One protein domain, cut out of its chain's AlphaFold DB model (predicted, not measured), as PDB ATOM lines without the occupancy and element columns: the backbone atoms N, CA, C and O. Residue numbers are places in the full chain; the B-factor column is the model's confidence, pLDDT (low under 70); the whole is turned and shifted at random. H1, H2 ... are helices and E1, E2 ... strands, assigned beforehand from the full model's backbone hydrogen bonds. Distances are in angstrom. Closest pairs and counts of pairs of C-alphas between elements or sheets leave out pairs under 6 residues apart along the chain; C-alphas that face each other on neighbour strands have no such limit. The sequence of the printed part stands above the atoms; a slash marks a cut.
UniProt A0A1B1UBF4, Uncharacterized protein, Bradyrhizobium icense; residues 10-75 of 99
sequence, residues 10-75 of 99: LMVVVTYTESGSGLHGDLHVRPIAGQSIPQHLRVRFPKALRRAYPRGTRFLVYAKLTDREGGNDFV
ATOM      1  N   LEU A  10      10.342   2.192  41.701       94.88
ATOM      2  CA  LEU A  10       9.647   3.390  42.152       94.88
ATOM      3  C   LEU A  10      10.668   4.357  42.746       94.88
ATOM      4  O   LEU A  10      11.476   3.970  43.587       94.88
ATOM      5  N   MET A  11      10.624   5.610  42.307       94.88
ATOM      6  CA  MET A  11      11.515   6.657  42.798       94.88
ATOM      7  C   MET A  11      10.847   8.027  42.741       94.88
ATOM      8  O   MET A  11       9.959   8.278  41.923       94.88
ATOM      9  N   VAL A  12      11.310   8.939  43.589       95.50
ATOM     10  CA  VAL A  12      10.844  10.323  43.619       95.50
ATOM     11  C   VAL A  12      11.731  11.201  42.744       95.50
ATOM     12  O   VAL A  12      12.958  11.205  42.852       95.50
ATOM     13  N   VAL A  13      11.107  11.994  41.882       95.88
ATOM     14  CA  VAL A  13      11.783  12.967  41.023       95.88
ATOM     15  C   VAL A  13      11.287  14.372  41.293       95.88
ATOM     16  O   VAL A  13      10.170  14.558  41.758       95.88
ATOM     17  N   VAL A  14      12.108  15.368  40.977       95.69
ATOM     18  CA  VAL A  14      11.792  16.785  41.167       95.69
ATOM     19  C   VAL A  14      12.084  17.586  39.904       95.69
ATOM     20  O   VAL A  14      13.070  17.328  39.202       95.69
ATOM     21  N   THR A  15      11.234  18.572  39.610       95.62
ATOM     22  CA  THR A  15      11.486  19.535  38.532       95.62
ATOM     23  C   THR A  15      12.534  20.570  38.940       95.62
ATOM     24  O   THR A  15      12.495  21.125  40.038       95.62
ATOM     25  N   TYR A  16      13.470  20.866  38.040       93.75
ATOM     26  CA  TYR A  16      14.507  21.882  38.227       93.75
ATOM     27  C   TYR A  16      14.763  22.648  36.929       93.75
ATOM     28  O   TYR A  16      14.411  22.189  35.842       93.75
ATOM     29  N   THR A  17      15.358  23.829  37.064       92.50
ATOM     30  CA  THR A  17      15.727  24.692  35.941       92.50
ATOM     31  C   THR A  17      17.213  24.574  35.640       92.50
ATOM     32  O   THR A  17      18.029  24.739  36.544       92.50
ATOM     33  N   GLU A  18      17.552  24.328  34.383       92.31
ATOM     34  CA  GLU A  18      18.916  24.297  33.860       92.31
ATOM     35  C   GLU A  18      18.873  24.776  32.409       92.31
ATOM     36  O   GLU A  18      18.066  24.292  31.625       92.31
ATOM     37  N   SER A  19      19.722  25.733  32.044       89.12
ATOM     38  CA  SER A  19      19.830  26.244  30.679       89.12
ATOM     39  C   SER A  19      21.275  26.142  30.192       89.12
ATOM     40  O   SER A  19      22.217  26.269  30.970       89.12
ATOM     41  N   GLY A  20      21.462  25.873  28.899       84.75
ATOM     42  CA  GLY A  20      22.790  25.700  28.310       84.75
ATOM     43  C   GLY A  20      22.745  25.281  26.842       84.75
ATOM     44  O   GLY A  20      21.711  24.836  26.335       84.75
ATOM     45  N   SER A  21      23.876  25.419  26.147       77.12
ATOM     46  CA  SER A  21      24.018  24.971  24.758       77.12
ATOM     47  C   SER A  21      23.773  23.462  24.651       77.12
ATOM     48  O   SER A  21      24.402  22.681  25.362       77.12
ATOM     49  N   GLY A  22      22.866  23.048  23.761       78.00
ATOM     50  CA  GLY A  22      22.512  21.636  23.559       78.00
ATOM     51  C   GLY A  22      21.369  21.116  24.441       78.00
ATOM     52  O   GLY A  22      21.020  19.940  24.338       78.00
ATOM     53  N   LEU A  23      20.754  21.961  25.279       80.88
ATOM     54  CA  LEU A  23      19.557  21.601  26.045       80.88
ATOM     55  C   LEU A  23      18.274  21.986  25.307       80.88
ATOM     56  O   LEU A  23      18.148  23.066  24.733       80.88
ATOM     57  N   HIS A  24      17.286  21.093  25.347       77.94
ATOM     58  CA  HIS A  24      15.958  21.344  24.791       77.94
ATOM     59  C   HIS A  24      15.010  21.882  25.870       77.94
ATOM     60  O   HIS A  24      14.212  21.137  26.450       77.94
ATOM     61  N   GLY A  25      15.077  23.195  26.090       85.00
ATOM     62  CA  GLY A  25      14.315  23.908  27.117       85.00
ATOM     63  C   GLY A  25      15.092  24.080  28.419       85.00
ATOM     64  O   GLY A  25      16.233  23.652  28.519       85.00
ATOM     65  N   ASP A  26      14.454  24.737  29.381       90.19
ATOM     66  CA  ASP A  26      15.004  25.102  30.688       90.19
ATOM     67  C   ASP A  26      14.484  24.211  31.828       90.19
ATOM     68  O   ASP A  26      15.149  24.040  32.843       90.19
ATOM     69  N   LEU A  27      13.285  23.640  31.678       93.56
ATOM     70  CA  LEU A  27      12.645  22.815  32.699       93.56
ATOM     71  C   LEU A  27      12.934  21.322  32.507       93.56
ATOM     72  O   LEU A  27      12.440  20.681  31.564       93.56
ATOM     73  N   HIS A  28      13.665  20.764  33.467       94.62
ATOM     74  CA  HIS A  28      14.132  19.383  33.510       94.62
ATOM     75  C   HIS A  28      13.648  18.656  34.769       94.62
ATOM     76  O   HIS A  28      13.042  19.246  35.661       94.62
ATOM     77  N   VAL A  29      13.883  17.343  34.817       95.88
ATOM     78  CA  VAL A  29      13.499  16.460  35.926       95.88
ATOM     79  C   VAL A  29      14.706  15.616  36.328       95.88
ATOM     80  O   VAL A  29      15.436  15.137  35.455       95.88
ATOM     81  N   ARG A  30      14.933  15.468  37.636       96.25
ATOM     82  CA  ARG A  30      16.027  14.676  38.227       96.25
ATOM     83  C   ARG A  30      15.544  13.871  39.438       96.25
ATOM     84  O   ARG A  30      14.556  14.290  40.047       96.25
ATOM     85  N   PRO A  31      16.213  12.772  39.823       96.06
ATOM     86  CA  PRO A  31      15.975  12.125  41.113       96.06
ATOM     87  C   PRO A  31      16.199  13.107  42.270       96.06
ATOM     88  O   PRO A  31      17.027  14.016  42.164       96.06
ATOM     89  N   ILE A  32      15.482  12.944  43.382       94.19
ATOM     90  CA  ILE A  32      15.850  13.650  44.619       94.19
ATOM     91  C   ILE A  32      17.142  13.056  45.208       94.19
ATOM     92  O   ILE A  32      17.472  11.899  44.940       94.19
ATOM     93  N   ALA A  33      17.873  13.855  45.989       90.38
ATOM     94  CA  ALA A  33      19.075  13.404  46.693       90.38
ATOM     95  C   ALA A  33      18.762  12.256  47.671       90.38
ATOM     96  O   ALA A  33      17.652  12.176  48.190       90.38
ATOM     97  N   GLY A  34      19.743  11.388  47.938       87.50
ATOM     98  CA  GLY A  34      19.622  10.317  48.941       87.50
ATOM     99  C   GLY A  34      18.910   9.038  48.479       87.50
ATOM    100  O   GLY A  34      18.755   8.117  49.276       87.50
ATOM    101  N   GLN A  35      18.504   8.950  47.210       89.88
ATOM    102  CA  GLN A  35      17.995   7.712  46.606       89.88
ATOM    103  C   GLN A  35      19.115   6.891  45.956       89.88
ATOM    104  O   GLN A  35      20.219   7.385  45.730       89.88
ATOM    105  N   SER A  36      18.800   5.645  45.595       89.12
ATOM    106  CA  SER A  36      19.708   4.729  44.890       89.12
ATOM    107  C   SER A  36      20.171   5.245  43.523       89.12
ATOM    108  O   SER A  36      21.240   4.865  43.051       89.12
ATOM    109  N   ILE A  37      19.391   6.126  42.891       91.88
ATOM    110  CA  ILE A  37      19.721   6.736  41.602       91.88
ATOM    111  C   ILE A  37      20.342   8.127  41.818       91.88
ATOM    112  O   ILE A  37      19.711   8.982  42.446       91.88
ATOM    113  N   PRO A  38      21.538   8.405  41.264       92.69
ATOM    114  CA  PRO A  38      22.214   9.684  41.458       92.69
ATOM    115  C   PRO A  38      21.411  10.901  40.975       92.69
ATOM    116  O   PRO A  38      20.904  10.941  39.854       92.69
ATOM    117  N   GLN A  39      21.385  11.961  41.789       94.50
ATOM    118  CA  GLN A  39      20.654  13.207  41.510       94.50
ATOM    119  C   GLN A  39      21.142  13.963  40.258       94.50
ATOM    120  O   GLN A  39      20.393  14.756  39.687       94.50
ATOM    121  N   HIS A  40      22.388  13.757  39.823       92.44
ATOM    122  CA  HIS A  40      22.921  14.413  38.624       92.44
ATOM    123  C   HIS A  40      22.367  13.812  37.320       92.44
ATOM    124  O   HIS A  40      22.528  14.408  36.255       92.44
ATOM    125  N   LEU A  41      21.710  12.647  37.382       94.56
ATOM    126  CA  LEU A  41      21.120  12.016  36.208       94.56
ATOM    127  C   LEU A  41      19.845  12.740  35.774       94.56
ATOM    128  O   LEU A  41      18.989  13.119  36.579       94.56
ATOM    129  N   ARG A  42      19.685  12.889  34.459       93.94
ATOM    130  CA  ARG A  42      18.465  13.442  33.867       93.94
ATOM    131  C   ARG A  42      17.410  12.361  33.714       93.94
ATOM    132  O   ARG A  42      17.702  11.252  33.277       93.94
ATOM    133  N   VAL A  43      16.163  12.721  33.994       95.19
ATOM    134  CA  VAL A  43      15.010  11.847  33.784       95.19
ATOM    135  C   VAL A  43      14.315  12.242  32.486       95.19
ATOM    136  O   VAL A  43      13.843  13.372  32.324       95.19
ATOM    137  N   ARG A  44      14.205  11.302  31.544       93.75
ATOM    138  CA  ARG A  44      13.303  11.432  30.399       93.75
ATOM    139  C   ARG A  44      11.872  11.301  30.915       93.75
ATOM    140  O   ARG A  44      11.384  10.199  31.120       93.75
ATOM    141  N   PHE A  45      11.234  12.448  31.107       94.69
ATOM    142  CA  PHE A  45       9.921  12.591  31.733       94.69
ATOM    143  C   PHE A  45       8.912  13.258  30.776       94.69
ATOM    144  O   PHE A  45       9.329  14.115  29.980       94.69
ATOM    145  N   PRO A  46       7.603  12.925  30.830       92.56
ATOM    146  CA  PRO A  46       6.578  13.552  29.994       92.56
ATOM    147  C   PRO A  46       6.617  15.088  30.049       92.56
ATOM    148  O   PRO A  46       6.523  15.705  31.110       92.56
ATOM    149  N   LYS A  47       6.755  15.732  28.882       90.94
ATOM    150  CA  LYS A  47       6.886  17.198  28.783       90.94
ATOM    151  C   LYS A  47       5.633  17.932  29.265       90.94
ATOM    152  O   LYS A  47       5.771  18.965  29.912       90.94
ATOM    153  N   ALA A  48       4.450  17.403  28.949       91.25
ATOM    154  CA  ALA A  48       3.176  17.970  29.383       91.25
ATOM    155  C   ALA A  48       3.083  17.992  30.914       91.25
ATOM    156  O   ALA A  48       2.817  19.036  31.498       91.25
ATOM    157  N   LEU A  49       3.425  16.872  31.556       91.44
ATOM    158  CA  LEU A  49       3.295  16.723  32.999       91.44
ATOM    159  C   LEU A  49       4.242  17.654  33.766       91.44
ATOM    160  O   LEU A  49       3.796  18.377  34.645       91.44
ATOM    161  N   ARG A  50       5.527  17.748  33.385       92.25
ATOM    162  CA  ARG A  50       6.458  18.648  34.101       92.25
ATOM    163  C   ARG A  50       6.121  20.131  33.952       92.25
ATOM    164  O   ARG A  50       6.571  20.918  34.769       92.25
ATOM    165  N   ARG A  51       5.372  20.512  32.911       92.94
ATOM    166  CA  ARG A  51       4.930  21.896  32.664       92.94
ATOM    167  C   ARG A  51       3.573  22.222  33.287       92.94
ATOM    168  O   ARG A  51       3.231  23.395  33.360       92.94
ATOM    169  N   ALA A  52       2.814  21.211  33.707       94.31
ATOM    170  CA  ALA A  52       1.504  21.387  34.327       94.31
ATOM    171  C   ALA A  52       1.590  21.798  35.809       94.31
ATOM    172  O   ALA A  52       0.597  22.254  36.369       94.31
ATOM    173  N   TYR A  53       2.762  21.654  36.438       93.88
ATOM    174  CA  TYR A  53       2.980  21.939  37.856       93.88
ATOM    175  C   TYR A  53       4.115  22.952  38.067       93.88
ATOM    176  O   TYR A  53       4.993  23.075  37.206       93.88
ATOM    177  N   PRO A  54       4.133  23.667  39.210       92.44
ATOM    178  CA  PRO A  54       5.225  24.568  39.557       92.44
ATOM    179  C   PRO A  54       6.606  23.894  39.567       92.44
ATOM    180  O   PRO A  54       6.770  22.688  39.763       92.44
ATOM    181  N   ARG A  55       7.653  24.706  39.405       92.38
ATOM    182  CA  ARG A  55       9.033  24.253  39.612       92.38
ATOM    183  C   ARG A  55       9.219  23.782  41.059       92.38
ATOM    184  O   ARG A  55       8.780  24.459  41.984       92.38
ATOM    185  N   GLY A  56       9.927  22.671  41.244       92.50
ATOM    186  CA  GLY A  56      10.151  22.057  42.551       92.50
ATOM    187  C   GLY A  56       9.087  21.030  42.938       92.50
ATOM    188  O   GLY A  56       9.226  20.400  43.984       92.50
ATOM    189  N   THR A  57       8.056  20.814  42.113       94.75
ATOM    190  CA  THR A  57       7.099  19.725  42.331       94.75
ATOM    191  C   THR A  57       7.796  18.371  42.267       94.75
ATOM    192  O   THR A  57       8.605  18.106  41.369       94.75
ATOM    193  N   ARG A  58       7.463  17.524  43.241       94.69
ATOM    194  CA  ARG A  58       7.887  16.136  43.342       94.69
ATOM    195  C   ARG A  58       6.853  15.201  42.732       94.69
ATOM    196  O   ARG A  58       5.649  15.415  42.865       94.69
ATOM    197  N   PHE A  59       7.346  14.146  42.104       95.38
ATOM    198  CA  PHE A  59       6.537  13.107  41.485       95.38
ATOM    199  C   PHE A  59       7.081  11.742  41.879       95.38
ATOM    200  O   PHE A  59       8.297  11.547  41.840       95.38
ATOM    201  N   LEU A  60       6.206  10.803  42.215       95.56
ATOM    202  CA  LEU A  60       6.566   9.394  42.310       95.56
ATOM    203  C   LEU A  60       6.392   8.768  40.925       95.56
ATOM    204  O   LEU A  60       5.324   8.858  40.318       95.56
ATOM    205  N   VAL A  61       7.465   8.177  40.406       95.94
ATOM    206  CA  VAL A  61       7.510   7.592  39.062       95.94
ATOM    207  C   VAL A  61       8.017   6.165  39.105       95.94
ATOM    208  O   VAL A  61       8.861   5.827  39.934       95.94
ATOM    209  N   TYR A  62       7.562   5.360  38.150       95.25
ATOM    210  CA  TYR A  62       8.157   4.066  37.852       95.25
ATOM    211  C   TYR A  62       9.151   4.228  36.698       95.25
ATOM    212  O   TYR A  62       8.780   4.589  35.580       95.25
ATOM    213  N   ALA A  63      10.439   4.047  36.976       94.81
ATOM    214  CA  ALA A  63      11.503   4.379  36.035       94.81
ATOM    215  C   ALA A  63      12.704   3.443  36.178       94.81
ATOM    216  O   ALA A  63      12.864   2.791  37.202       94.81
ATOM    217  N   LYS A  64      13.558   3.388  35.155       93.88
ATOM    218  CA  LYS A  64      14.794   2.598  35.192       93.88
ATOM    219  C   LYS A  64      16.016   3.383  34.751       93.88
ATOM    220  O   LYS A  64      15.898   4.324  33.956       93.88
ATOM    221  N   LEU A  65      17.183   2.955  35.227       93.31
ATOM    222  CA  LEU A  65      18.463   3.405  34.696       93.31
ATOM    223  C   LEU A  65      18.636   2.872  33.272       93.31
ATOM    224  O   LEU A  65      18.305   1.730  32.956       93.31
ATOM    225  N   THR A  66      19.126   3.717  32.378       92.50
ATOM    226  CA  THR A  66      19.433   3.324  31.011       92.50
ATOM    227  C   THR A  66      20.536   4.205  30.444       92.50
ATOM    228  O   THR A  66      20.935   5.192  31.054       92.50
ATOM    229  N   ASP A  67      21.005   3.862  29.257       87.50
ATOM    230  CA  ASP A  67      21.964   4.655  28.508       87.50
ATOM    231  C   ASP A  67      21.507   4.820  27.052       87.50
ATOM    232  O   ASP A  67      20.505   4.248  26.581       87.50
ATOM    233  N   ARG A  68      22.268   5.636  26.324       80.69
ATOM    234  CA  ARG A  68      22.201   5.707  24.868       80.69
ATOM    235  C   ARG A  68      23.310   4.840  24.268       80.69
ATOM    236  O   ARG A  68      24.276   5.401  23.772       80.69
ATOM    237  N   GLU A  69      23.172   3.515  24.356       77.00
ATOM    238  CA  GLU A  69      24.057   2.528  23.703       77.00
ATOM    239  C   GLU A  69      25.549   2.863  23.908       77.00
ATOM    240  O   GLU A  69      26.276   3.143  22.960       77.00
ATOM    241  N   GLY A  70      25.983   2.920  25.174       69.81
ATOM    242  CA  GLY A  70      27.359   3.285  25.555       69.81
ATOM    243  C   GLY A  70      27.616   4.786  25.758       69.81
ATOM    244  O   GLY A  70      28.741   5.184  26.050       69.81
ATOM    245  N   GLY A  71      26.588   5.629  25.612       81.75
ATOM    246  CA  GLY A  71      26.622   7.044  25.994       81.75
ATOM    247  C   GLY A  71      26.356   7.294  27.485       81.75
ATOM    248  O   GLY A  71      26.349   6.382  28.303       81.75
ATOM    249  N   ASN A  72      26.082   8.556  27.831       87.62
ATOM    250  CA  ASN A  72      25.786   8.950  29.212       87.62
ATOM    251  C   ASN A  72      24.516   8.282  29.754       87.62
ATOM    252  O   ASN A  72      23.494   8.196  29.058       87.62
ATOM    253  N   ASP A  73      24.577   7.919  31.032       92.69
ATOM    254  CA  ASP A  73      23.445   7.386  31.775       92.69
ATOM    255  C   ASP A  73      22.326   8.422  31.928       92.69
ATOM    256  O   ASP A  73      22.543   9.623  32.126       92.69
ATOM    257  N   PHE A  74      21.093   7.938  31.848       93.56
ATOM    258  CA  PHE A  74      19.893   8.702  32.138       93.56
ATOM    259  C   PHE A  74      18.806   7.786  32.694       93.56
ATOM    260  O   PHE A  74      18.862   6.564  32.591       93.56
ATOM    261  N   VAL A  75      17.779   8.387  33.279       95.31
ATOM    262  CA  VAL A  75      16.638   7.645  33.806       95.31
ATOM    263  C   VAL A  75      15.483   7.736  32.828       95.31
ATOM    264  O   VAL A  75      15.164   8.814  32.322       95.31
TER     265      VAL A  75
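This is residues 10 to 75 of the 99 residues of an uncharacterized protein of Bradyrhizobium icense (UniProt A0A1B1UBF4). A small twisted sheet of three antiparallel strands, order E2, E1, E3, has one short helix, H1, across one face; E3 bends, and residues 74 to 75 fold back beside its end. The printed part has 66 residues, under half in named elements, with E1, E2, H1, E3 along the chain. It is mixed and compact, radius of gyration of the C-alphas 11.6 A, spanning 32 by 30 by 19 A.

E1, residues 10 to 17, forms a hairpin with E2, residues 27 to 31; N 14 and O 30 are 2.8 A apart, within hydrogen-bond range. E3, residues 58 to 66, is antiparallel to E1, with N 13 and O 59 at 2.8 A, and bends by 73 degrees at residue 62. H1, residues 47 to 52, is on the sheet at a height of 7.9 A; its closest C-alpha pair with E2 is Leu 27 and Arg 50, 7.6 A. Every O i to N i+4 pair in H1 is within hydrogen-bond range. E2, H1 and E3 form a split strand-helix-strand unit, E1 between the strands, with a left-handed crossover.

E1 runs 23.0 A from C-alpha 10 (9.647, 3.390, 42.152), E2 14.0 A, H1 8.8 A and E3 21.2 A to C-alpha 66 (19.433, 3.324, 31.011).

The farthest C-alphas, Pro 54 and Gly 70, are 33.7 A apart. The printed part has no cut; E2 to H1 is a long link. Residue 70 is under 70 in pLDDT.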